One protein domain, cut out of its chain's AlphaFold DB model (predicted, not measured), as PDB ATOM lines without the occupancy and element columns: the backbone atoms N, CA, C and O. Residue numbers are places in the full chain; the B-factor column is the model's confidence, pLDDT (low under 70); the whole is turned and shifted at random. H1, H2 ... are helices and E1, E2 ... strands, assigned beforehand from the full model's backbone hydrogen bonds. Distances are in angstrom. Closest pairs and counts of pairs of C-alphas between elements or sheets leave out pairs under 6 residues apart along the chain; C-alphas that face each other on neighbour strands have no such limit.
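AT A GLANCE: This is residues 2 to 152 of the 280 residues of an uncharacterized protein of Lachnospiraceae bacterium (UniProt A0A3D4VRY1). Helices H1, H2 and H3 stand side by side, up and down, and H4 and H5, crossing as an X, pack on H3. The printed part has 151 residues, five named helices and one strand, E1, between H3 and H4: mostly helix. It is compact, with a radius of gyration of the C-alphas of 16.3 A, spanning 50 by 32 by 24 A.

IN THESE COORDINATES: H1, residues 2 to 22, begins at C-alpha (-18.484, 29.764, -32.812). H2 is 25 to 42, H3 52 to 69, E1 74 to 77, pairing with no named strand, H4 83 to 107, 35.1 A. H5, 120 to 149, 40.8 A, ends at (-50.581, 25.494, -37.924).

HOW THE PARTS SIT: H1 touches H2, closest C-alphas Gly 5 and Val 38, 4.9 A. H3, the hub, touches H2, H4 and H5, the last closest at C-alphas Ser 68 and Ala 145, 4.3 A. O i to N i+4 pairs are within hydrogen-bond range throughout H1, H3, H4 and H5, and 7 of 14 in H2.

THE WHOLE: The printed part has no cut; the H4 to H5 link is long. pLDDT is under 70 at residues 2, 43 to 48, 78 to 82 and 112 to 118.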
ATOM      1  N   ALA A   2     -18.578  31.188 -33.168       69.12
ATOM      2  CA  ALA A   2     -18.484  29.764 -32.812       69.12
ATOM      3  C   ALA A   2     -19.832  29.126 -32.425       69.12
ATOM      4  O   ALA A   2     -20.155  28.055 -32.923       69.12
ATOM      5  N   VAL A   3     -20.659  29.815 -31.625       76.50
ATOM      6  CA  VAL A   3     -21.990  29.317 -31.226       76.50
ATOM      7  C   VAL A   3     -22.883  29.050 -32.443       76.50
ATOM      8  O   VAL A   3     -23.418  27.957 -32.557       76.50
ATOM      9  N   ILE A   4     -22.973  29.993 -33.391       81.12
ATOM     10  CA  ILE A   4     -23.794  29.863 -34.614       81.12
ATOM     11  C   ILE A   4     -23.309  28.687 -35.478       81.12
ATOM     12  O   ILE A   4     -24.117  27.923 -36.014       81.12
ATOM     13  N   GLY A   5     -21.987  28.515 -35.591       77.81
ATOM     14  CA  GLY A   5     -21.378  27.383 -36.289       77.81
ATOM     15  C   GLY A   5     -21.722  26.046 -35.631       77.81
ATOM     16  O   GLY A   5     -22.219  25.141 -36.301       77.81
ATOM     17  N   ILE A   6     -21.544  25.943 -34.311       76.88
ATOM     18  CA  ILE A   6     -21.843  24.733 -33.532       76.88
ATOM     19  C   ILE A   6     -23.334  24.388 -33.618       76.88
ATOM     20  O   ILE A   6     -23.676  23.249 -33.935       76.88
ATOM     21  N   THR A   7     -24.234  25.356 -33.422       82.94
ATOM     22  CA  THR A   7     -25.685  25.119 -33.520       82.94
ATOM     23  C   THR A   7     -26.091  24.637 -34.910       82.94
ATOM     24  O   THR A   7     -26.958  23.774 -35.035       82.94
ATOM     25  N   SER A   8     -25.434  25.138 -35.961       86.38
ATOM     26  CA  SER A   8     -25.691  24.722 -37.344       86.38
ATOM     27  C   SER A   8     -25.229  23.289 -37.611       86.38
ATOM     28  O   SER A   8     -25.947  22.519 -38.248       86.38
ATOM     29  N   ILE A   9     -24.070  22.893 -37.075       83.50
ATOM     30  CA  ILE A   9     -23.569  21.511 -37.153       83.50
ATOM     31  C   ILE A   9     -24.506  20.556 -36.405       83.50
ATOM     32  O   ILE A   9     -24.865  19.500 -36.932       83.50
ATOM     33  N   VAL A  10     -24.963  20.939 -35.210       85.88
ATOM     34  CA  VAL A  10     -25.936  20.154 -34.437       85.88
ATOM     35  C   VAL A  10     -27.253  20.007 -35.205       85.88
ATOM     36  O   VAL A  10     -27.796  18.907 -35.283       85.88
ATOM     37  N   ALA A  11     -27.753  21.071 -35.841       88.00
ATOM     38  CA  ALA A  11     -28.968  21.010 -36.655       88.00
ATOM     39  C   ALA A  11     -28.820  20.084 -37.882       88.00
ATOM     40  O   ALA A  11     -29.729  19.300 -38.173       88.00
ATOM     41  N   ILE A  12     -27.671  20.117 -38.568       88.94
ATOM     42  CA  ILE A  12     -27.320  19.194 -39.665       88.94
ATOM     43  C   ILE A  12     -27.336  17.741 -39.177       88.94
ATOM     44  O   ILE A  12     -27.890  16.859 -39.837       88.94
ATOM     45  N   PHE A  13     -26.758  17.494 -38.005       86.12
ATOM     46  CA  PHE A  13     -26.707  16.168 -37.411       86.12
ATOM     47  C   PHE A  13     -28.096  15.643 -37.023       86.12
ATOM     48  O   PHE A  13     -28.480  14.531 -37.397       86.12
ATOM     49  N   LEU A  14     -28.886  16.459 -36.321       86.88
ATOM     50  CA  LEU A  14     -30.247  16.107 -35.914       86.88
ATOM     51  C   LEU A  14     -31.145  15.835 -37.121       86.88
ATOM     52  O   LEU A  14     -31.961  14.910 -37.091       86.88
ATOM     53  N   SER A  15     -30.980  16.590 -38.209       90.50
ATOM     54  CA  SER A  15     -31.755  16.354 -39.422       90.50
ATOM     55  C   SER A  15     -31.366  15.041 -40.110       90.50
ATOM     56  O   SER A  15     -32.253  14.322 -40.568       90.50
ATOM     57  N   LEU A  16     -30.085  14.651 -40.097       87.31
ATOM     58  CA  LEU A  16     -29.636  13.344 -40.593       87.31
ATOM     59  C   LEU A  16     -30.230  12.193 -39.773       87.31
ATOM     60  O   LEU A  16     -30.765  11.238 -40.345       87.31
ATOM     61  N   LEU A  17     -30.233  12.306 -38.442       84.19
ATOM     62  CA  LEU A  17     -30.919  11.342 -37.577       84.19
ATOM     63  C   LEU A  17     -32.416  11.268 -37.900       84.19
ATOM     64  O   LEU A  17     -32.975  10.174 -38.025       84.19
ATOM     65  N   ALA A  18     -33.062  12.414 -38.114       85.56
ATOM     66  CA  ALA A  18     -34.468  12.465 -38.481       85.56
ATOM     67  C   ALA A  18     -34.743  11.789 -39.838       85.56
ATOM     68  O   ALA A  18     -35.743  11.075 -39.961       85.56
ATOM     69  N   VAL A  19     -33.857  11.915 -40.837       86.94
ATOM     70  CA  VAL A  19     -33.955  11.170 -42.111       86.94
ATOM     71  C   VAL A  19     -33.878   9.667 -41.870       86.94
ATOM     72  O   VAL A  19     -34.689   8.926 -42.422       86.94
ATOM     73  N   ILE A  20     -32.940   9.204 -41.045       82.56
ATOM     74  CA  ILE A  20     -32.729   7.772 -40.792       82.56
ATOM     75  C   ILE A  20     -33.944   7.158 -40.085       82.56
ATOM     76  O   ILE A  20     -34.441   6.108 -40.505       82.56
ATOM     77  N   ILE A  21     -34.469   7.842 -39.062       79.75
ATOM     78  CA  ILE A  21     -35.615   7.375 -38.269       79.75
ATOM     79  C   ILE A  21     -36.913   7.447 -39.080       79.75
ATOM     80  O   ILE A  21     -37.686   6.484 -39.138       79.75
ATOM     81  N   THR A  22     -37.189   8.602 -39.690       80.75
ATOM     82  CA  THR A  22     -38.480   8.846 -40.351       80.75
ATOM     83  C   THR A  22     -38.507   8.344 -41.794       80.75
ATOM     84  O   THR A  22     -39.585   8.091 -42.331       80.75
ATOM     85  N   GLY A  23     -37.347   8.174 -42.433       79.00
ATOM     86  CA  GLY A  23     -37.203   7.879 -43.861       79.00
ATOM     87  C   GLY A  23     -37.518   9.066 -44.778       79.00
ATOM     88  O   GLY A  23     -37.554   8.899 -45.998       79.00
ATOM     89  N   ARG A  24     -37.787  10.260 -44.230       83.50
ATOM     90  CA  ARG A  24     -38.189  11.443 -45.003       83.50
ATOM     91  C   ARG A  24     -36.960  12.263 -45.392       83.50
ATOM     92  O   ARG A  24     -36.410  12.980 -44.568       83.50
ATOM     93  N   LYS A  25     -36.586  12.228 -46.675       86.00
ATOM     94  CA  LYS A  25     -35.466  13.014 -47.233       86.00
ATOM     95  C   LYS A  25     -35.641  14.534 -47.104       86.00
ATOM     96  O   LYS A  25     -34.650  15.246 -47.121       86.00
ATOM     97  N   LEU A  26     -36.873  15.025 -46.933       88.25
ATOM     98  CA  LEU A  26     -37.175  16.452 -46.732       88.25
ATOM     99  C   LEU A  26     -36.448  17.063 -45.522       88.25
ATOM    100  O   LEU A  26     -36.186  18.258 -45.531       88.25
ATOM    101  N   TRP A  27     -36.064  16.262 -44.523       89.25
ATOM    102  CA  TRP A  27     -35.232  16.730 -43.411       89.25
ATOM    103  C   TRP A  27     -33.859  17.258 -43.865       89.25
ATOM    104  O   TRP A  27     -33.328  18.162 -43.229       89.25
ATOM    105  N   LEU A  28     -33.317  16.782 -44.997       90.00
ATOM    106  CA  LEU A  28     -32.043  17.268 -45.549       90.00
ATOM    107  C   LEU A  28     -32.107  18.722 -46.027       90.00
ATOM    108  O   LEU A  28     -31.065  19.345 -46.184       90.00
ATOM    109  N   VAL A  29     -33.301  19.296 -46.212       91.69
ATOM    110  CA  VAL A  29     -33.440  20.719 -46.560       91.69
ATOM    111  C   VAL A  29     -32.854  21.620 -45.467       91.69
ATOM    112  O   VAL A  29     -32.350  22.691 -45.776       91.69
ATOM    113  N   ILE A  30     -32.799  21.162 -44.209       92.69
ATOM    114  CA  ILE A  30     -32.110  21.873 -43.117       92.69
ATOM    115  C   ILE A  30     -30.632  22.132 -43.453       92.69
ATOM    116  O   ILE A  30     -30.097  23.173 -43.088       92.69
ATOM    117  N   TRP A  31     -29.975  21.234 -44.194       91.38
ATOM    118  CA  TRP A  31     -28.561  21.396 -44.546       91.38
ATOM    119  C   TRP A  31     -28.338  22.622 -45.422       91.38
ATOM    120  O   TRP A  31     -27.345  23.318 -45.257       91.38
ATOM    121  N   LEU A  32     -29.287  22.927 -46.302       91.38
ATOM    122  CA  LEU A  32     -29.217  24.071 -47.199       91.38
ATOM    123  C   LEU A  32     -29.159  25.409 -46.443       91.38
ATOM    124  O   LEU A  32     -28.466  26.332 -46.866       91.38
ATOM    125  N   TRP A  33     -29.827  25.486 -45.292       92.19
ATOM    126  CA  TRP A  33     -29.857  26.669 -44.427       92.19
ATOM    127  C   TRP A  33     -28.678  26.724 -43.454       92.19
ATOM    128  O   TRP A  33     -28.222  27.806 -43.093       92.19
ATOM    129  N   CYS A  34     -28.168  25.566 -43.032       90.62
ATOM    130  CA  CYS A  34     -27.073  25.472 -42.069       90.62
ATOM    131  C   CYS A  34     -25.680  25.523 -42.717       90.62
ATOM    132  O   CYS A  34     -24.746  26.016 -42.090       90.62
ATOM    133  N   LEU A  35     -25.511  25.042 -43.954       87.38
ATOM    134  CA  LEU A  35     -24.209  25.018 -44.633       87.38
ATOM    135  C   LEU A  35     -23.599  26.420 -44.809       87.38
ATOM    136  O   LEU A  35     -22.419  26.570 -44.490       87.38
ATOM    137  N   PRO A  36     -24.349  27.461 -45.224       87.75
ATOM    138  CA  PRO A  36     -23.800  28.813 -45.297       87.75
ATOM    139  C   PRO A  36     -23.428  29.389 -43.927       87.75
ATOM    140  O   PRO A  36     -22.465  30.140 -43.840       87.75
ATOM    141  N   LEU A  37     -24.107  28.990 -42.843       87.38
ATOM    142  CA  LEU A  37     -23.741  29.396 -41.478       87.38
ATOM    143  C   LEU A  37     -22.441  28.736 -41.000       87.38
ATOM    144  O   LEU A  37     -21.627  29.380 -40.339       87.38
ATOM    145  N   VAL A  38     -22.214  27.469 -41.362       83.31
ATOM    146  CA  VAL A  38     -20.922  26.790 -41.156       83.31
ATOM    147  C   VAL A  38     -19.835  27.470 -41.995       83.31
ATOM    148  O   VAL A  38     -18.746  27.744 -41.494       83.31
ATOM    149  N   GLY A  39     -20.164  27.806 -43.245       78.25
ATOM    150  CA  GLY A  39     -19.401  28.671 -44.144       78.25
ATOM    151  C   GLY A  39     -18.910  29.950 -43.479       78.25
ATOM    152  O   GLY A  39     -17.709  30.180 -43.344       78.25
ATOM    153  N   MET A  40     -19.868  30.732 -42.995       81.12
ATOM    154  CA  MET A  40     -19.663  31.983 -42.281       81.12
ATOM    155  C   MET A  40     -18.783  31.801 -41.036       81.12
ATOM    156  O   MET A  40     -17.882  32.596 -40.805       81.12
ATOM    157  N   ALA A  41     -19.001  30.747 -40.243       79.44
ATOM    158  CA  ALA A  41     -18.292  30.554 -38.978       79.44
ATOM    159  C   ALA A  41     -16.850  30.028 -39.119       79.44
ATOM    160  O   ALA A  41     -16.024  30.334 -38.261       79.44
ATOM    161  N   TYR A  42     -16.546  29.222 -40.145       72.56
ATOM    162  CA  TYR A  42     -15.273  28.483 -40.233       72.56
ATOM    163  C   TYR A  42     -14.446  28.733 -41.495       72.56
ATOM    164  O   TYR A  42     -13.260  28.385 -41.504       72.56
ATOM    165  N   PHE A  43     -15.059  29.252 -42.561       68.25
ATOM    166  CA  PHE A  43     -14.432  29.403 -43.877       68.25
ATOM    167  C   PHE A  43     -14.433  30.844 -44.385       68.25
ATOM    168  O   PHE A  43     -13.721  31.147 -45.345       68.25
ATOM    169  N   ALA A  44     -15.221  31.734 -43.792       68.19
ATOM    170  CA  ALA A  44     -15.245  33.120 -44.213       68.19
ATOM    171  C   ALA A  44     -13.921  33.823 -43.839       68.19
ATOM    172  O   ALA A  44     -13.320  33.484 -42.815       68.19
ATOM    173  N   PRO A  45     -13.414  34.744 -44.679       65.56
ATOM    174  CA  PRO A  45     -12.253  35.563 -44.334       65.56
ATOM    175  C   PRO A  45     -12.506  36.315 -43.023       65.56
ATOM    176  O   PRO A  45     -13.636  36.745 -42.781       65.56
ATOM    177  N   SER A  46     -11.466  36.503 -42.208       57.69
ATOM    178  CA  SER A  46     -11.550  37.126 -40.876       57.69
ATOM    179  C   SER A  46     -12.197  38.520 -40.863       57.69
ATOM    180  O   SER A  46     -12.680  38.951 -39.823       57.69
ATOM    181  N   GLU A  47     -12.251  39.197 -42.014       60.50
ATOM    182  CA  GLU A  47     -12.815  40.542 -42.189       60.50
ATOM    183  C   GLU A  47     -14.246  40.561 -42.749       60.50
ATOM    184  O   GLU A  47     -14.847  41.623 -42.891       60.50
ATOM    185  N   SER A  48     -14.820  39.405 -43.099       66.75
ATOM    186  CA  SER A  48     -16.177  39.376 -43.655       66.75
ATOM    187  C   SER A  48     -17.215  39.758 -42.584       66.75
ATOM    188  O   SER A  48     -17.263  39.128 -41.521       66.75
ATOM    189  N   PRO A  49     -18.063  40.776 -42.828       72.50
ATOM    190  CA  PRO A  49     -19.053  41.199 -41.850       72.50
ATOM    191  C   PRO A  49     -20.084  40.090 -41.638       72.50
ATOM    192  O   PRO A  49     -20.463  39.390 -42.578       72.50
ATOM    193  N   ILE A  50     -20.555  39.936 -40.400       78.25
ATOM    194  CA  ILE A  50     -21.632  38.999 -40.073       78.25
ATOM    195  C   ILE A  50     -22.941  39.587 -40.589       78.25
ATOM    196  O   ILE A  50     -23.434  40.582 -40.058       78.25
ATOM    197  N   ASN A  51     -23.545  38.949 -41.587       86.62
ATOM    198  CA  ASN A  51     -24.877  39.335 -42.024       86.62
ATOM    199  C   ASN A  51     -25.933  38.710 -41.093       86.62
ATOM    200  O   ASN A  51     -26.328  37.553 -41.251       86.62
ATOM    201  N   GLY A  52     -26.395  39.485 -40.108       86.31
ATOM    202  CA  GLY A  52     -27.420  39.049 -39.154       86.31
ATOM    203  C   GLY A  52     -28.736  38.627 -39.819       86.31
ATOM    204  O   GLY A  52     -29.387  37.698 -39.343       86.31
ATOM    205  N   LEU A  53     -29.093  39.226 -40.959       90.31
ATOM    206  CA  LEU A  53     -30.309  38.875 -41.690       90.31
ATOM    207  C   LEU A  53     -30.223  37.464 -42.292       90.31
ATOM    208  O   LEU A  53     -31.193  36.714 -42.211       90.31
ATOM    209  N   ILE A  54     -29.052  37.055 -42.802       91.25
ATOM    210  CA  ILE A  54     -28.805  35.668 -43.247       91.25
ATOM    211  C   ILE A  54     -29.034  34.692 -42.089       91.25
ATOM    212  O   ILE A  54     -29.703  33.676 -42.266       91.25
ATOM    213  N   VAL A  55     -28.517  35.006 -40.897       90.81
ATOM    214  CA  VAL A  55     -28.674  34.149 -39.712       90.81
ATOM    215  C   VAL A  55     -30.147  33.997 -39.335       90.81
ATOM    216  O   VAL A  55     -30.605  32.877 -39.104       90.81
ATOM    217  N   VAL A  56     -30.897  35.101 -39.324       92.62
ATOM    218  CA  VAL A  56     -32.335  35.099 -39.018       92.62
ATOM    219  C   VAL A  56     -33.115  34.290 -40.053       92.62
ATOM    220  O   VAL A  56     -33.913  33.435 -39.668       92.62
ATOM    221  N   ILE A  57     -32.849  34.488 -41.350       93.62
ATOM    222  CA  ILE A  57     -33.489  33.723 -42.428       93.62
ATOM    223  C   ILE A  57     -33.193  32.228 -42.263       93.62
ATOM    224  O   ILE A  57     -34.123  31.421 -42.264       93.62
ATOM    225  N   SER A  58     -31.932  31.840 -42.051       93.31
ATOM    226  CA  SER A  58     -31.567  30.437 -41.831       93.31
ATOM    227  C   SER A  58     -32.280  29.838 -40.625       93.31
ATOM    228  O   SER A  58     -32.859  28.758 -40.740       93.31
ATOM    229  N   MET A  59     -32.275  30.519 -39.474       92.00
ATOM    230  CA  MET A  59     -32.957  30.029 -38.273       92.00
ATOM    231  C   MET A  59     -34.457  29.856 -38.517       92.00
ATOM    232  O   MET A  59     -35.012  28.798 -38.215       92.00
ATOM    233  N   PHE A  60     -35.101  30.850 -39.127       93.88
ATOM    234  CA  PHE A  60     -36.519  30.804 -39.466       93.88
ATOM    235  C   PHE A  60     -36.849  29.629 -40.396       93.88
ATOM    236  O   PHE A  60     -37.760  28.846 -40.113       93.88
ATOM    237  N   MET A  61     -36.067  29.434 -41.461       94.19
ATOM    238  CA  MET A  61     -36.278  28.341 -42.411       94.19
ATOM    239  C   MET A  61     -36.030  26.961 -41.791       94.19
ATOM    240  O   MET A  61     -36.768  26.012 -42.082       94.19
ATOM    241  N   VAL A  62     -35.042  26.830 -40.898       93.69
ATOM    242  CA  VAL A  62     -34.803  25.596 -40.130       93.69
ATOM    243  C   VAL A  62     -35.989  25.291 -39.220       93.69
ATOM    244  O   VAL A  62     -36.481  24.160 -39.234       93.69
ATOM    245  N   LEU A  63     -36.492  26.283 -38.483       93.88
ATOM    246  CA  LEU A  63     -37.628  26.121 -37.575       93.88
ATOM    247  C   LEU A  63     -38.913  25.761 -38.323       93.88
ATOM    248  O   LEU A  63     -39.597  24.821 -37.924       93.88
ATOM    249  N   ILE A  64     -39.215  26.428 -39.439       94.00
ATOM    250  CA  ILE A  64     -40.372  26.088 -40.280       94.00
ATOM    251  C   ILE A  64     -40.249  24.669 -40.832       94.00
ATOM    252  O   ILE A  64     -41.214  23.900 -40.805       94.00
ATOM    253  N   THR A  65     -39.060  24.296 -41.313       93.12
ATOM    254  CA  THR A  65     -38.818  22.944 -41.828       93.12
ATOM    255  C   THR A  65     -39.034  21.913 -40.729       93.12
ATOM    256  O   THR A  65     -39.799  20.966 -40.925       93.12
ATOM    257  N   ALA A  66     -38.448  22.131 -39.549       91.69
ATOM    258  CA  ALA A  66     -38.631  21.266 -38.395       91.69
ATOM    259  C   ALA A  66     -40.111  21.176 -38.006       91.69
ATOM    260  O   ALA A  66     -40.652  20.075 -37.948       91.69
ATOM    261  N   TYR A  67     -40.804  22.304 -37.851       91.50
ATOM    262  CA  TYR A  67     -42.220  22.358 -37.493       91.50
ATOM    263  C   TYR A  67     -43.112  21.593 -38.481       91.50
ATOM    264  O   TYR A  67     -43.971  20.805 -38.068       91.50
ATOM    265  N   SER A  68     -42.883  21.765 -39.787       90.25
ATOM    266  CA  SER A  68     -43.667  21.103 -40.838       90.25
ATOM    267  C   SER A  68     -43.556  19.572 -40.783       90.25
ATOM    268  O   SER A  68     -44.512  18.855 -41.087       90.25
ATOM    269  N   LEU A  69     -42.398  19.048 -40.366       90.12
ATOM    270  CA  LEU A  69     -42.095  17.618 -40.379       90.12
ATOM    271  C   LEU A  69     -42.278  16.956 -39.007       90.12
ATOM    272  O   LEU A  69     -42.590  15.763 -38.946       90.12
ATOM    273  N   TRP A  70     -42.094  17.707 -37.921       88.06
ATOM    274  CA  TRP A  70     -42.019  17.196 -36.556       88.06
ATOM    275  C   TRP A  70     -43.317  16.526 -36.110       88.06
ATOM    276  O   TRP A  70     -44.415  17.046 -36.325       88.06
ATOM    277  N   GLY A  71     -43.195  15.354 -35.488       82.88
ATOM    278  CA  GLY A  71     -44.323  14.593 -34.945       82.88
ATOM    279  C   GLY A  71     -45.265  13.968 -35.982       82.88
ATOM    280  O   GLY A  71     -46.116  13.172 -35.604       82.88
ATOM    281  N   VAL A  72     -45.117  14.259 -37.281       86.06
ATOM    282  CA  VAL A  72     -46.000  13.718 -38.327       86.06
ATOM    283  C   VAL A  72     -45.600  12.279 -38.657       86.06
ATOM    284  O   VAL A  72     -44.561  12.034 -39.278       86.06
ATOM    285  N   LYS A  73     -46.436  11.314 -38.260       86.50
ATOM    286  CA  LYS A  73     -46.201   9.871 -38.468       86.50
ATOM    287  C   LYS A  73     -46.816   9.366 -39.762       86.50
ATOM    288  O   LYS A  73     -46.205   8.516 -40.418       86.50
ATOM    289  N   ALA A  74     -47.972   9.913 -40.125       86.81
ATOM    290  CA  ALA A  74     -48.651   9.682 -41.388       86.81
ATOM    291  C   ALA A  74     -49.260  10.989 -41.910       86.81
ATOM    292  O   ALA A  74     -49.594  11.875 -41.125       86.81
ATOM    293  N   TRP A  75     -49.364  11.127 -43.226       88.06
ATOM    294  CA  TRP A  75     -49.976  12.286 -43.857       88.06
ATOM    295  C   TRP A  75     -50.657  11.918 -45.170       88.06
ATOM    296  O   TRP A  75     -50.138  11.130 -45.966       88.06
ATOM    297  N   TYR A  76     -51.798  12.542 -45.411       85.62
ATOM    298  CA  TYR A  76     -52.508  12.491 -46.677       85.62
ATOM    299  C   TYR A  76     -52.733  13.926 -47.149       85.62
ATOM    300  O   TYR A  76     -53.069  14.804 -46.364       85.62
ATOM    301  N   VAL A  77     -52.448  14.187 -48.421       75.12
ATOM    302  CA  VAL A  77     -52.596  15.519 -49.011       75.12
ATOM    303  C   VAL A  77     -53.572  15.363 -50.160       75.12
ATOM    304  O   VAL A  77     -53.214  14.772 -51.181       75.12
ATOM    305  N   LEU A  78     -54.793  15.857 -49.965       69.62
ATOM    306  CA  LEU A  78     -55.760  16.028 -51.044       69.62
ATOM    307  C   LEU A  78     -55.303  17.117 -52.011       69.62
ATOM    308  O   LEU A  78     -54.422  17.933 -51.711       69.62
ATOM    309  N   GLU A  79     -55.934  17.154 -53.181       68.31
ATOM    310  CA  GLU A  79     -55.859  18.340 -54.020       68.31
ATOM    311  C   GLU A  79     -56.422  19.541 -53.253       68.31
ATOM    312  O   GLU A  79     -57.595  19.589 -52.888       68.31
ATOM    313  N   ARG A  80     -55.548  20.510 -52.968       69.31
ATOM    314  CA  ARG A  80     -55.889  21.675 -52.151       69.31
ATOM    315  C   ARG A  80     -56.849  22.594 -52.911       69.31
ATOM    316  O   ARG A  80     -56.617  22.910 -54.082       69.31
ATOM    317  N   LYS A  81     -57.884  23.101 -52.238       63.34
ATOM    318  CA  LYS A  81     -58.753  24.157 -52.791       63.34
ATOM    319  C   LYS A  81     -57.929  25.432 -53.030       63.34
ATOM    320  O   LYS A  81     -57.089  25.783 -52.207       63.34
ATOM    321  N   LYS A  82     -58.144  26.114 -54.166       68.88
ATOM    322  CA  LYS A  82     -57.387  27.318 -54.593       68.88
ATOM    323  C   LYS A  82     -55.854  27.127 -54.595       68.88
ATOM    324  O   LYS A  82     -55.110  28.080 -54.358       68.88
ATOM    325  N   LYS A  83     -55.378  25.904 -54.897       73.31
ATOM    326  CA  LYS A  83     -53.950  25.532 -54.853       73.31
ATOM    327  C   LYS A  83     -53.044  26.510 -55.593       73.31
ATOM    328  O   LYS A  83     -51.992  26.847 -55.070       73.31
ATOM    329  N   TYR A  84     -53.461  26.980 -56.766       77.38
ATOM    330  CA  TYR A  84     -52.631  27.828 -57.616       77.38
ATOM    331  C   TYR A  84     -52.385  29.204 -57.002       77.38
ATOM    332  O   TYR A  84     -51.234  29.568 -56.831       77.38
ATOM    333  N   VAL A  85     -53.427  29.926 -56.578       78.69
ATOM    334  CA  VAL A  85     -53.276  31.291 -56.035       78.69
ATOM    335  C   VAL A  85     -52.376  31.298 -54.799       78.69
ATOM    336  O   VAL A  85     -51.410  32.053 -54.734       78.69
ATOM    337  N   TYR A  86     -52.648  30.409 -53.843       77.44
ATOM    338  CA  TYR A  86     -51.861  30.336 -52.615       77.44
ATOM    339  C   TYR A  86     -50.417  29.900 -52.876       77.44
ATOM    340  O   TYR A  86     -49.481  30.439 -52.288       77.44
ATOM    341  N   TRP A  87     -50.229  28.931 -53.777       81.12
ATOM    342  CA  TRP A  87     -48.900  28.450 -54.123       81.12
ATOM    343  C   TRP A  87     -48.089  29.514 -54.863       81.12
ATOM    344  O   TRP A  87     -46.929  29.689 -54.523       81.12
ATOM    345  N   THR A  88     -48.688  30.269 -55.790       85.44
ATOM    346  CA  THR A  88     -48.006  31.345 -56.523       85.44
ATOM    347  C   THR A  88     -47.582  32.481 -55.597       85.44
ATOM    348  O   THR A  88     -46.431  32.901 -55.654       85.44
ATOM    349  N   VAL A  89     -48.466  32.946 -54.703       87.62
ATOM    350  CA  VAL A  89     -48.137  34.026 -53.753       87.62
ATOM    351  C   VAL A  89     -47.021  33.594 -52.801       87.62
ATOM    352  O   VAL A  89     -46.035  34.311 -52.637       87.62
ATOM    353  N   LEU A  90     -47.131  32.398 -52.209       86.94
ATOM    354  CA  LEU A  90     -46.072  31.878 -51.344       86.94
ATOM    355  C   LEU A  90     -44.768  31.642 -52.097       86.94
ATOM    356  O   LEU A  90     -43.703  31.883 -51.538       86.94
ATOM    357  N   PHE A  91     -44.845  31.155 -53.334       89.88
ATOM    358  CA  PHE A  91     -43.671  30.931 -54.159       89.88
ATOM    359  C   PHE A  91     -42.957  32.246 -54.453       89.88
ATOM    360  O   PHE A  91     -41.750  32.297 -54.268       89.88
ATOM    361  N   ALA A  92     -43.678  33.308 -54.827       90.62
ATOM    362  CA  ALA A  92     -43.095  34.620 -55.102       90.62
ATOM    363  C   ALA A  92     -42.418  35.230 -53.862       90.62
ATOM    364  O   ALA A  92     -41.266  35.654 -53.933       90.62
ATOM    365  N   LEU A  93     -43.095  35.204 -52.706       90.94
ATOM    366  CA  LEU A  93     -42.523  35.689 -51.443       90.94
ATOM    367  C   LEU A  93     -41.278  34.894 -51.041       90.94
ATOM    368  O   LEU A  93     -40.252  35.459 -50.674       90.94
ATOM    369  N   ASN A  94     -41.363  33.569 -51.125       91.56
ATOM    370  CA  ASN A  94     -40.255  32.690 -50.792       91.56
ATOM    371  C   ASN A  94     -39.095  32.844 -51.786       91.56
ATOM    372  O   ASN A  94     -37.947  32.850 -51.363       91.56
ATOM    373  N   TYR A  95     -39.381  33.028 -53.076       93.56
ATOM    374  CA  TYR A  95     -38.375  33.275 -54.104       93.56
ATOM    375  C   TYR A  95     -37.542  34.512 -53.769       93.56
ATOM    376  O   TYR A  95     -36.326  34.395 -53.694       93.56
ATOM    377  N   ALA A  96     -38.180  35.642 -53.444       92.69
ATOM    378  CA  ALA A  96     -37.470  36.869 -53.076       92.69
ATOM    379  C   ALA A  96     -36.539  36.677 -51.860       92.69
ATOM    380  O   ALA A  96     -35.393  37.126 -51.862       92.69
ATOM    381  N   VAL A  97     -37.003  35.960 -50.827       93.12
ATOM    382  CA  VAL A  97     -36.197  35.673 -49.625       93.12
ATOM    383  C   VAL A  97     -35.026  34.737 -49.940       93.12
ATOM    384  O   VAL A  97     -33.907  34.965 -49.480       93.12
ATOM    385  N   VAL A  98     -35.273  33.679 -50.714       93.06
ATOM    386  CA  VAL A  98     -34.261  32.684 -51.100       93.06
ATOM    387  C   VAL A  98     -33.209  33.316 -52.016       93.06
ATOM    388  O   VAL A  98     -32.021  33.049 -51.838       93.06
ATOM    389  N   GLU A  99     -33.630  34.172 -52.947       91.12
ATOM    390  CA  GLU A  99     -32.754  34.883 -53.882       91.12
ATOM    391  C   GLU A  99     -31.800  35.796 -53.122       91.12
ATOM    392  O   GLU A  99     -30.582  35.654 -53.243       91.12
ATOM    393  N   TYR A 100     -32.350  36.652 -52.252       91.44
ATOM    394  CA  TYR A 100     -31.560  37.504 -51.370       91.44
ATOM    395  C   TYR A 100     -30.559  36.682 -50.548       91.44
ATOM    396  O   TYR A 100     -29.372  37.006 -50.496       91.44
ATOM    397  N   TYR A 101     -31.022  35.587 -49.937       92.06
ATOM    398  CA  TYR A 101     -30.196  34.728 -49.099       92.06
ATOM    399  C   TYR A 101     -28.998  34.143 -49.859       92.06
ATOM    400  O   TYR A 101     -27.857  34.280 -49.410       92.06
ATOM    401  N   PHE A 102     -29.229  33.506 -51.011       89.38
ATOM    402  CA  PHE A 102     -28.155  32.870 -51.777       89.38
ATOM    403  C   PHE A 102     -27.216  33.877 -52.422       89.38
ATOM    404  O   PHE A 102     -26.002  33.664 -52.393       89.38
ATOM    405  N   TYR A 103     -27.760  34.969 -52.956       87.81
ATOM    406  CA  TYR A 103     -26.968  36.052 -53.521       87.81
ATOM    407  C   TYR A 103     -25.972  36.589 -52.483       87.81
ATOM    408  O   TYR A 103     -24.761  36.578 -52.711       87.81
ATOM    409  N   GLN A 104     -26.457  36.931 -51.285       87.88
ATOM    410  CA  GLN A 104     -25.615  37.429 -50.197       87.88
ATOM    411  C   GLN A 104     -24.594  36.387 -49.715       87.88
ATOM    412  O   GLN A 104     -23.424  36.715 -49.517       87.88
ATOM    413  N   CYS A 105     -24.992  35.117 -49.582       87.06
ATOM    414  CA  CYS A 105     -24.082  34.040 -49.178       87.06
ATOM    415  C   CYS A 105     -22.911  33.839 -50.157       87.06
ATOM    416  O   CYS A 105     -21.816  33.453 -49.737       87.06
ATOM    417  N   ILE A 106     -23.134  34.074 -51.453       83.94
ATOM    418  CA  ILE A 106     -22.103  33.945 -52.488       83.94
ATOM    419  C   ILE A 106     -21.222  35.197 -52.537       83.94
ATOM    420  O   ILE A 106     -19.997  35.062 -52.519       83.94
ATOM    421  N   CYS A 107     -21.814  36.397 -52.527       81.06
ATOM    422  CA  CYS A 107     -21.077  37.665 -52.530       81.06
ATOM    423  C   CYS A 107     -20.143  37.802 -51.320       81.06
ATOM    424  O   CYS A 107     -18.980  38.165 -51.481       81.06
ATOM    425  N   LEU A 108     -20.618  37.438 -50.124       81.94
ATOM    426  CA  LEU A 108     -19.834  37.476 -48.883       81.94
ATOM    427  C   LEU A 108     -18.866  36.288 -48.741       81.94
ATOM    428  O   LEU A 108     -18.095  36.213 -47.786       81.94
ATOM    429  N   GLY A 109     -18.882  35.343 -49.688       76.31
ATOM    430  CA  GLY A 109     -17.943  34.223 -49.725       76.31
ATOM    431  C   GLY A 109     -18.183  33.147 -48.664       76.31
ATOM    432  O   GLY A 109     -17.290  32.334 -48.415       76.31
ATOM    433  N   TYR A 110     -19.375  33.091 -48.061       79.25
ATOM    434  CA  TYR A 110     -19.732  32.059 -47.082       79.25
ATOM    435  C   TYR A 110     -19.785  30.667 -47.719       79.25
ATOM    436  O   TYR A 110     -19.504  29.666 -47.065       79.25
ATOM    437  N   VAL A 111     -20.095  30.587 -49.017       74.81
ATOM    438  CA  VAL A 111     -20.203  29.322 -49.751       74.81
ATOM    439  C   VAL A 111     -19.158  29.252 -50.862       74.81
ATOM    440  O   VAL A 111     -19.466  29.365 -52.046       74.81
ATOM    441  N   ARG A 112     -17.889  29.051 -50.479       67.19
ATOM    442  CA  ARG A 112     -16.749  29.042 -51.419       67.19
ATOM    443  C   ARG A 112     -16.890  28.028 -52.561       67.19
ATOM    444  O   ARG A 112     -16.462  28.320 -53.670       67.19
ATOM    445  N   PHE A 113     -17.520  26.875 -52.321       65.56
ATOM    446  CA  PHE A 113     -17.711  25.841 -53.348       65.56
ATOM    447  C   PHE A 113     -18.739  26.214 -54.431       65.56
ATOM    448  O   PHE A 113     -18.749  25.590 -55.485       65.56
ATOM    449  N   LEU A 114     -19.600  27.214 -54.193       63.56
ATOM    450  CA  LEU A 114     -20.551  27.725 -55.192       63.56
ATOM    451  C   LEU A 114     -19.972  28.864 -56.041       63.56
ATOM    452  O   LEU A 114     -20.643  29.347 -56.951       63.56
ATOM    453  N   LYS A 115     -18.732  29.294 -55.784       64.56
ATOM    454  CA  LYS A 115     -18.037  30.276 -56.618       64.56
ATOM    455  C   LYS A 115     -17.494  29.568 -57.869       64.56
ATOM    456  O   LYS A 115     -16.312  29.255 -57.948       64.56
ATOM    457  N   ILE A 116     -18.403  29.241 -58.793       60.62
ATOM    458  CA  ILE A 116     -18.156  28.403 -59.984       60.62
ATOM    459  C   ILE A 116     -17.205  29.086 -60.979       60.62
ATOM    460  O   ILE A 116     -16.408  28.411 -61.623       60.62
ATOM    461  N   SER A 117     -17.236  30.416 -61.083       63.28
ATOM    462  CA  SER A 117     -16.270  31.184 -61.874       63.28
ATOM    463  C   SER A 117     -16.019  32.563 -61.258       63.28
ATOM    464  O   SER A 117     -16.640  32.934 -60.259       63.28
ATOM    465  N   LYS A 118     -15.068  33.319 -61.822       67.44
ATOM    466  CA  LYS A 118     -14.861  34.740 -61.486       67.44
ATOM    467  C   LYS A 118     -15.866  35.655 -62.204       67.44
ATOM    468  O   LYS A 118     -15.944  36.833 -61.867       67.44
ATOM    469  N   ASP A 119     -16.642  35.115 -63.142       75.50
ATOM    470  CA  ASP A 119     -17.544  35.884 -63.992       75.50
ATOM    471  C   ASP A 119     -18.865  36.152 -63.272       75.50
ATOM    472  O   ASP A 119     -19.671  35.253 -63.015       75.50
ATOM    473  N   ILE A 120     -19.109  37.430 -62.996       76.19
ATOM    474  CA  ILE A 120     -20.331  37.946 -62.367       76.19
ATOM    475  C   ILE A 120     -21.626  37.429 -63.039       76.19
ATOM    476  O   ILE A 120     -22.516  36.988 -62.304       76.19
ATOM    477  N   PRO A 121     -21.775  37.405 -64.385       79.44
ATOM    478  CA  PRO A 121     -23.026  36.952 -65.005       79.44
ATOM    479  C   PRO A 121     -23.284  35.451 -64.823       79.44
ATOM    480  O   PRO A 121     -24.430  35.047 -64.623       79.44
ATOM    481  N   LEU A 122     -22.239  34.615 -64.831       78.25
ATOM    482  CA  LEU A 122     -22.383  33.174 -64.614       78.25
ATOM    483  C   LEU A 122     -22.810  32.877 -63.171       78.25
ATOM    484  O   LEU A 122     -23.682  32.038 -62.938       78.25
ATOM    485  N   ILE A 123     -22.235  33.606 -62.205       76.44
ATOM    486  CA  ILE A 123     -22.626  33.528 -60.795       76.44
ATOM    487  C   ILE A 123     -24.105  33.889 -60.639       76.44
ATOM    488  O   ILE A 123     -24.846  33.137 -60.010       76.44
ATOM    489  N   TYR A 124     -24.551  34.994 -61.244       81.25
ATOM    490  CA  TYR A 124     -25.946  35.424 -61.170       81.25
ATOM    491  C   TYR A 124     -26.901  34.371 -61.753       81.25
ATOM    492  O   TYR A 124     -27.839  33.949 -61.075       81.25
ATOM    493  N   MET A 125     -26.615  33.845 -62.945       83.25
ATOM    494  CA  MET A 125     -27.420  32.779 -63.555       83.25
ATOM    495  C   MET A 125     -27.489  31.526 -62.672       83.25
ATOM    496  O   MET A 125     -28.568  30.967 -62.467       83.25
ATOM    497  N   ALA A 126     -26.364  31.109 -62.084       80.06
ATOM    498  CA  ALA A 126     -26.337  29.992 -61.146       80.06
ATOM    499  C   ALA A 126     -27.181  30.275 -59.890       80.06
ATOM    500  O   ALA A 126     -27.916  29.393 -59.438       80.06
ATOM    501  N   THR A 127     -27.135  31.501 -59.352       84.12
ATOM    502  CA  THR A 127     -27.947  31.888 -58.187       84.12
ATOM    503  C   THR A 127     -29.441  31.817 -58.479       84.12
ATOM    504  O   THR A 127     -30.179  31.259 -57.668       84.12
ATOM    505  N   VAL A 128     -29.887  32.276 -59.651       88.38
ATOM    506  CA  VAL A 128     -31.297  32.224 -60.071       88.38
ATOM    507  C   VAL A 128     -31.775  30.774 -60.189       88.38
ATOM    508  O   VAL A 128     -32.817  30.409 -59.645       88.38
ATOM    509  N   VAL A 129     -30.984  29.902 -60.824       88.00
ATOM    510  CA  VAL A 129     -31.335  28.480 -60.991       88.00
ATOM    511  C   VAL A 129     -31.417  27.748 -59.646       88.00
ATOM    512  O   VAL A 129     -32.368  26.997 -59.402       88.00
ATOM    513  N   ILE A 130     -30.448  27.976 -58.751       87.62
ATOM    514  CA  ILE A 130     -30.466  27.408 -57.394       87.62
ATOM    515  C   ILE A 130     -31.693  27.921 -56.635       87.62
ATOM    516  O   ILE A 130     -32.431  27.129 -56.046       87.62
ATOM    517  N   THR A 131     -31.952  29.225 -56.705       90.94
ATOM    518  CA  THR A 131     -33.086  29.875 -56.045       90.94
ATOM    519  C   THR A 131     -34.413  29.285 -56.503       90.94
ATOM    520  O   THR A 131     -35.233  28.931 -55.654       90.94
ATOM    521  N   LEU A 132     -34.624  29.089 -57.808       91.31
ATOM    522  CA  LEU A 132     -35.833  28.454 -58.341       91.31
ATOM    523  C   LEU A 132     -36.035  27.048 -57.760       91.31
ATOM    524  O   LEU A 132     -37.106  26.737 -57.230       91.31
ATOM    525  N   CYS A 133     -34.993  26.213 -57.795       89.38
ATOM    526  CA  CYS A 133     -35.045  24.845 -57.275       89.38
ATOM    527  C   CYS A 133     -35.408  24.805 -55.782       89.38
ATOM    528  O   CYS A 133     -36.285  24.042 -55.357       89.38
ATOM    529  N   VAL A 134     -34.752  25.643 -54.979       90.81
ATOM    530  CA  VAL A 134     -34.976  25.713 -53.530       90.81
ATOM    531  C   VAL A 134     -36.352  26.288 -53.216       90.81
ATOM    532  O   VAL A 134     -37.037  25.787 -52.322       90.81
ATOM    533  N   SER A 135     -36.805  27.271 -53.989       91.56
ATOM    534  CA  SER A 135     -38.103  27.915 -53.795       91.56
ATOM    535  C   SER A 135     -39.266  26.949 -54.001       91.56
ATOM    536  O   SER A 135     -40.212  26.955 -53.212       91.56
ATOM    537  N   VAL A 136     -39.185  26.041 -54.981       87.62
ATOM    538  CA  VAL A 136     -40.193  24.979 -55.174       87.62
ATOM    539  C   VAL A 136     -40.238  24.035 -53.968       87.62
ATOM    540  O   VAL A 136     -41.321  23.687 -53.484       87.62
ATOM    541  N   LEU A 137     -39.070  23.619 -53.464       88.00
ATOM    542  CA  LEU A 137     -38.969  22.731 -52.300       88.00
ATOM    543  C   LEU A 137     -39.527  23.392 -51.035       88.00
ATOM    544  O   LEU A 137     -40.350  22.793 -50.338       88.00
ATOM    545  N   MET A 138     -39.131  24.634 -50.771       89.25
ATOM    546  CA  MET A 138     -39.563  25.385 -49.595       89.25
ATOM    547  C   MET A 138     -41.032  25.767 -49.643       89.25
ATOM    548  O   MET A 138     -41.706  25.665 -48.623       89.25
ATOM    549  N   SER A 139     -41.581  26.076 -50.818       88.31
ATOM    550  CA  SER A 139     -43.019  26.328 -50.954       88.31
ATOM    551  C   SER A 139     -43.832  25.122 -50.476       88.31
ATOM    552  O   SER A 139     -44.821  25.278 -49.766       88.31
ATOM    553  N   ARG A 140     -43.392  23.885 -50.751       85.44
ATOM    554  CA  ARG A 140     -44.051  22.669 -50.223       85.44
ATOM    555  C   ARG A 140     -43.942  22.534 -48.699       85.44
ATOM    556  O   ARG A 140     -44.861  22.025 -48.060       85.44
ATOM    557  N   ILE A 141     -42.829  22.969 -48.116       89.62
ATOM    558  CA  ILE A 141     -42.586  22.928 -46.669       89.62
ATOM    559  C   ILE A 141     -43.433  23.984 -45.953       89.62
ATOM    560  O   ILE A 141     -44.176  23.645 -45.035       89.62
ATOM    561  N   ILE A 142     -43.394  25.232 -46.422       90.44
ATOM    562  CA  ILE A 142     -44.141  26.366 -45.864       90.44
ATOM    563  C   ILE A 142     -45.647  26.116 -45.975       90.44
ATOM    564  O   ILE A 142     -46.375  26.245 -44.995       90.44
ATOM    565  N   THR A 143     -46.119  25.655 -47.135       87.06
ATOM    566  CA  THR A 143     -47.534  25.289 -47.323       87.06
ATOM    567  C   THR A 143     -47.979  24.163 -46.387       87.06
ATOM    568  O   THR A 143     -49.146  24.118 -46.016       87.06
ATOM    569  N   THR A 144     -47.087  23.247 -46.002       87.31
ATOM    570  CA  THR A 144     -47.374  22.191 -45.018       87.31
ATOM    571  C   THR A 144     -47.347  22.732 -43.591       87.31
ATOM    572  O   THR A 144     -48.187  22.353 -42.783       87.31
ATOM    573  N   ALA A 145     -46.408  23.627 -43.280       89.38
ATOM    574  CA  ALA A 145     -46.317  24.283 -41.980       89.38
ATOM    575  C   ALA A 145     -47.572  25.111 -41.687       89.38
ATOM    576  O   ALA A 145     -48.176  24.936 -40.636       89.38
ATOM    577  N   ILE A 146     -48.004  25.950 -42.630       89.06
ATOM    578  CA  ILE A 146     -49.178  26.811 -42.455       89.06
ATOM    579  C   ILE A 146     -50.457  25.974 -42.339       89.06
ATOM    580  O   ILE A 146     -51.263  26.199 -41.442       89.06
ATOM    581  N   ASP A 147     -50.608  24.956 -43.188       86.88
ATOM    582  CA  ASP A 147     -51.772  24.066 -43.152       86.88
ATOM    583  C   ASP A 147     -51.872  23.300 -41.821       86.88
ATOM    584  O   ASP A 147     -52.947  23.164 -41.241       86.88
ATOM    585  N   LYS A 148     -50.727  22.866 -41.284       86.06
ATOM    586  CA  LYS A 148     -50.634  22.232 -39.966       86.06
ATOM    587  C   LYS A 148     -50.855  23.222 -38.819       86.06
ATOM    588  O   LYS A 148     -51.430  22.835 -37.803       86.06
ATOM    589  N   TYR A 149     -50.406  24.467 -38.952       88.25
ATOM    590  CA  TYR A 149     -50.581  25.494 -37.924       88.25
ATOM    591  C   TYR A 149     -52.059  25.798 -37.690       88.25
ATOM    592  O   TYR A 149     -52.512  25.795 -36.550       88.25
ATOM    593  N   PHE A 150     -52.830  25.940 -38.766       85.69
ATOM    594  CA  PHE A 150     -54.266  26.201 -38.688       85.69
ATOM    595  C   PHE A 150     -55.136  24.933 -38.683       85.69
ATOM    596  O   PHE A 150     -56.310  24.972 -39.054       85.69
ATOM    597  N   SER A 151     -54.573  23.791 -38.292       85.06
ATOM    598  CA  SER A 151     -55.302  22.523 -38.313       85.06
ATOM    599  C   SER A 151     -56.200  22.324 -37.091       85.06
ATOM    600  O   SER A 151     -55.875  22.747 -35.981       85.06
ATOM    601  N   LYS A 152     -57.324  21.631 -37.293       86.00
ATOM    602  CA  LYS A 152     -58.238  21.183 -36.233       86.00
ATOM    603  C   LYS A 152     -58.013  19.701 -35.942       86.00
ATOM    604  O   LYS A 152     -57.723  18.932 -36.855       86.00
TER     605      LYS A 152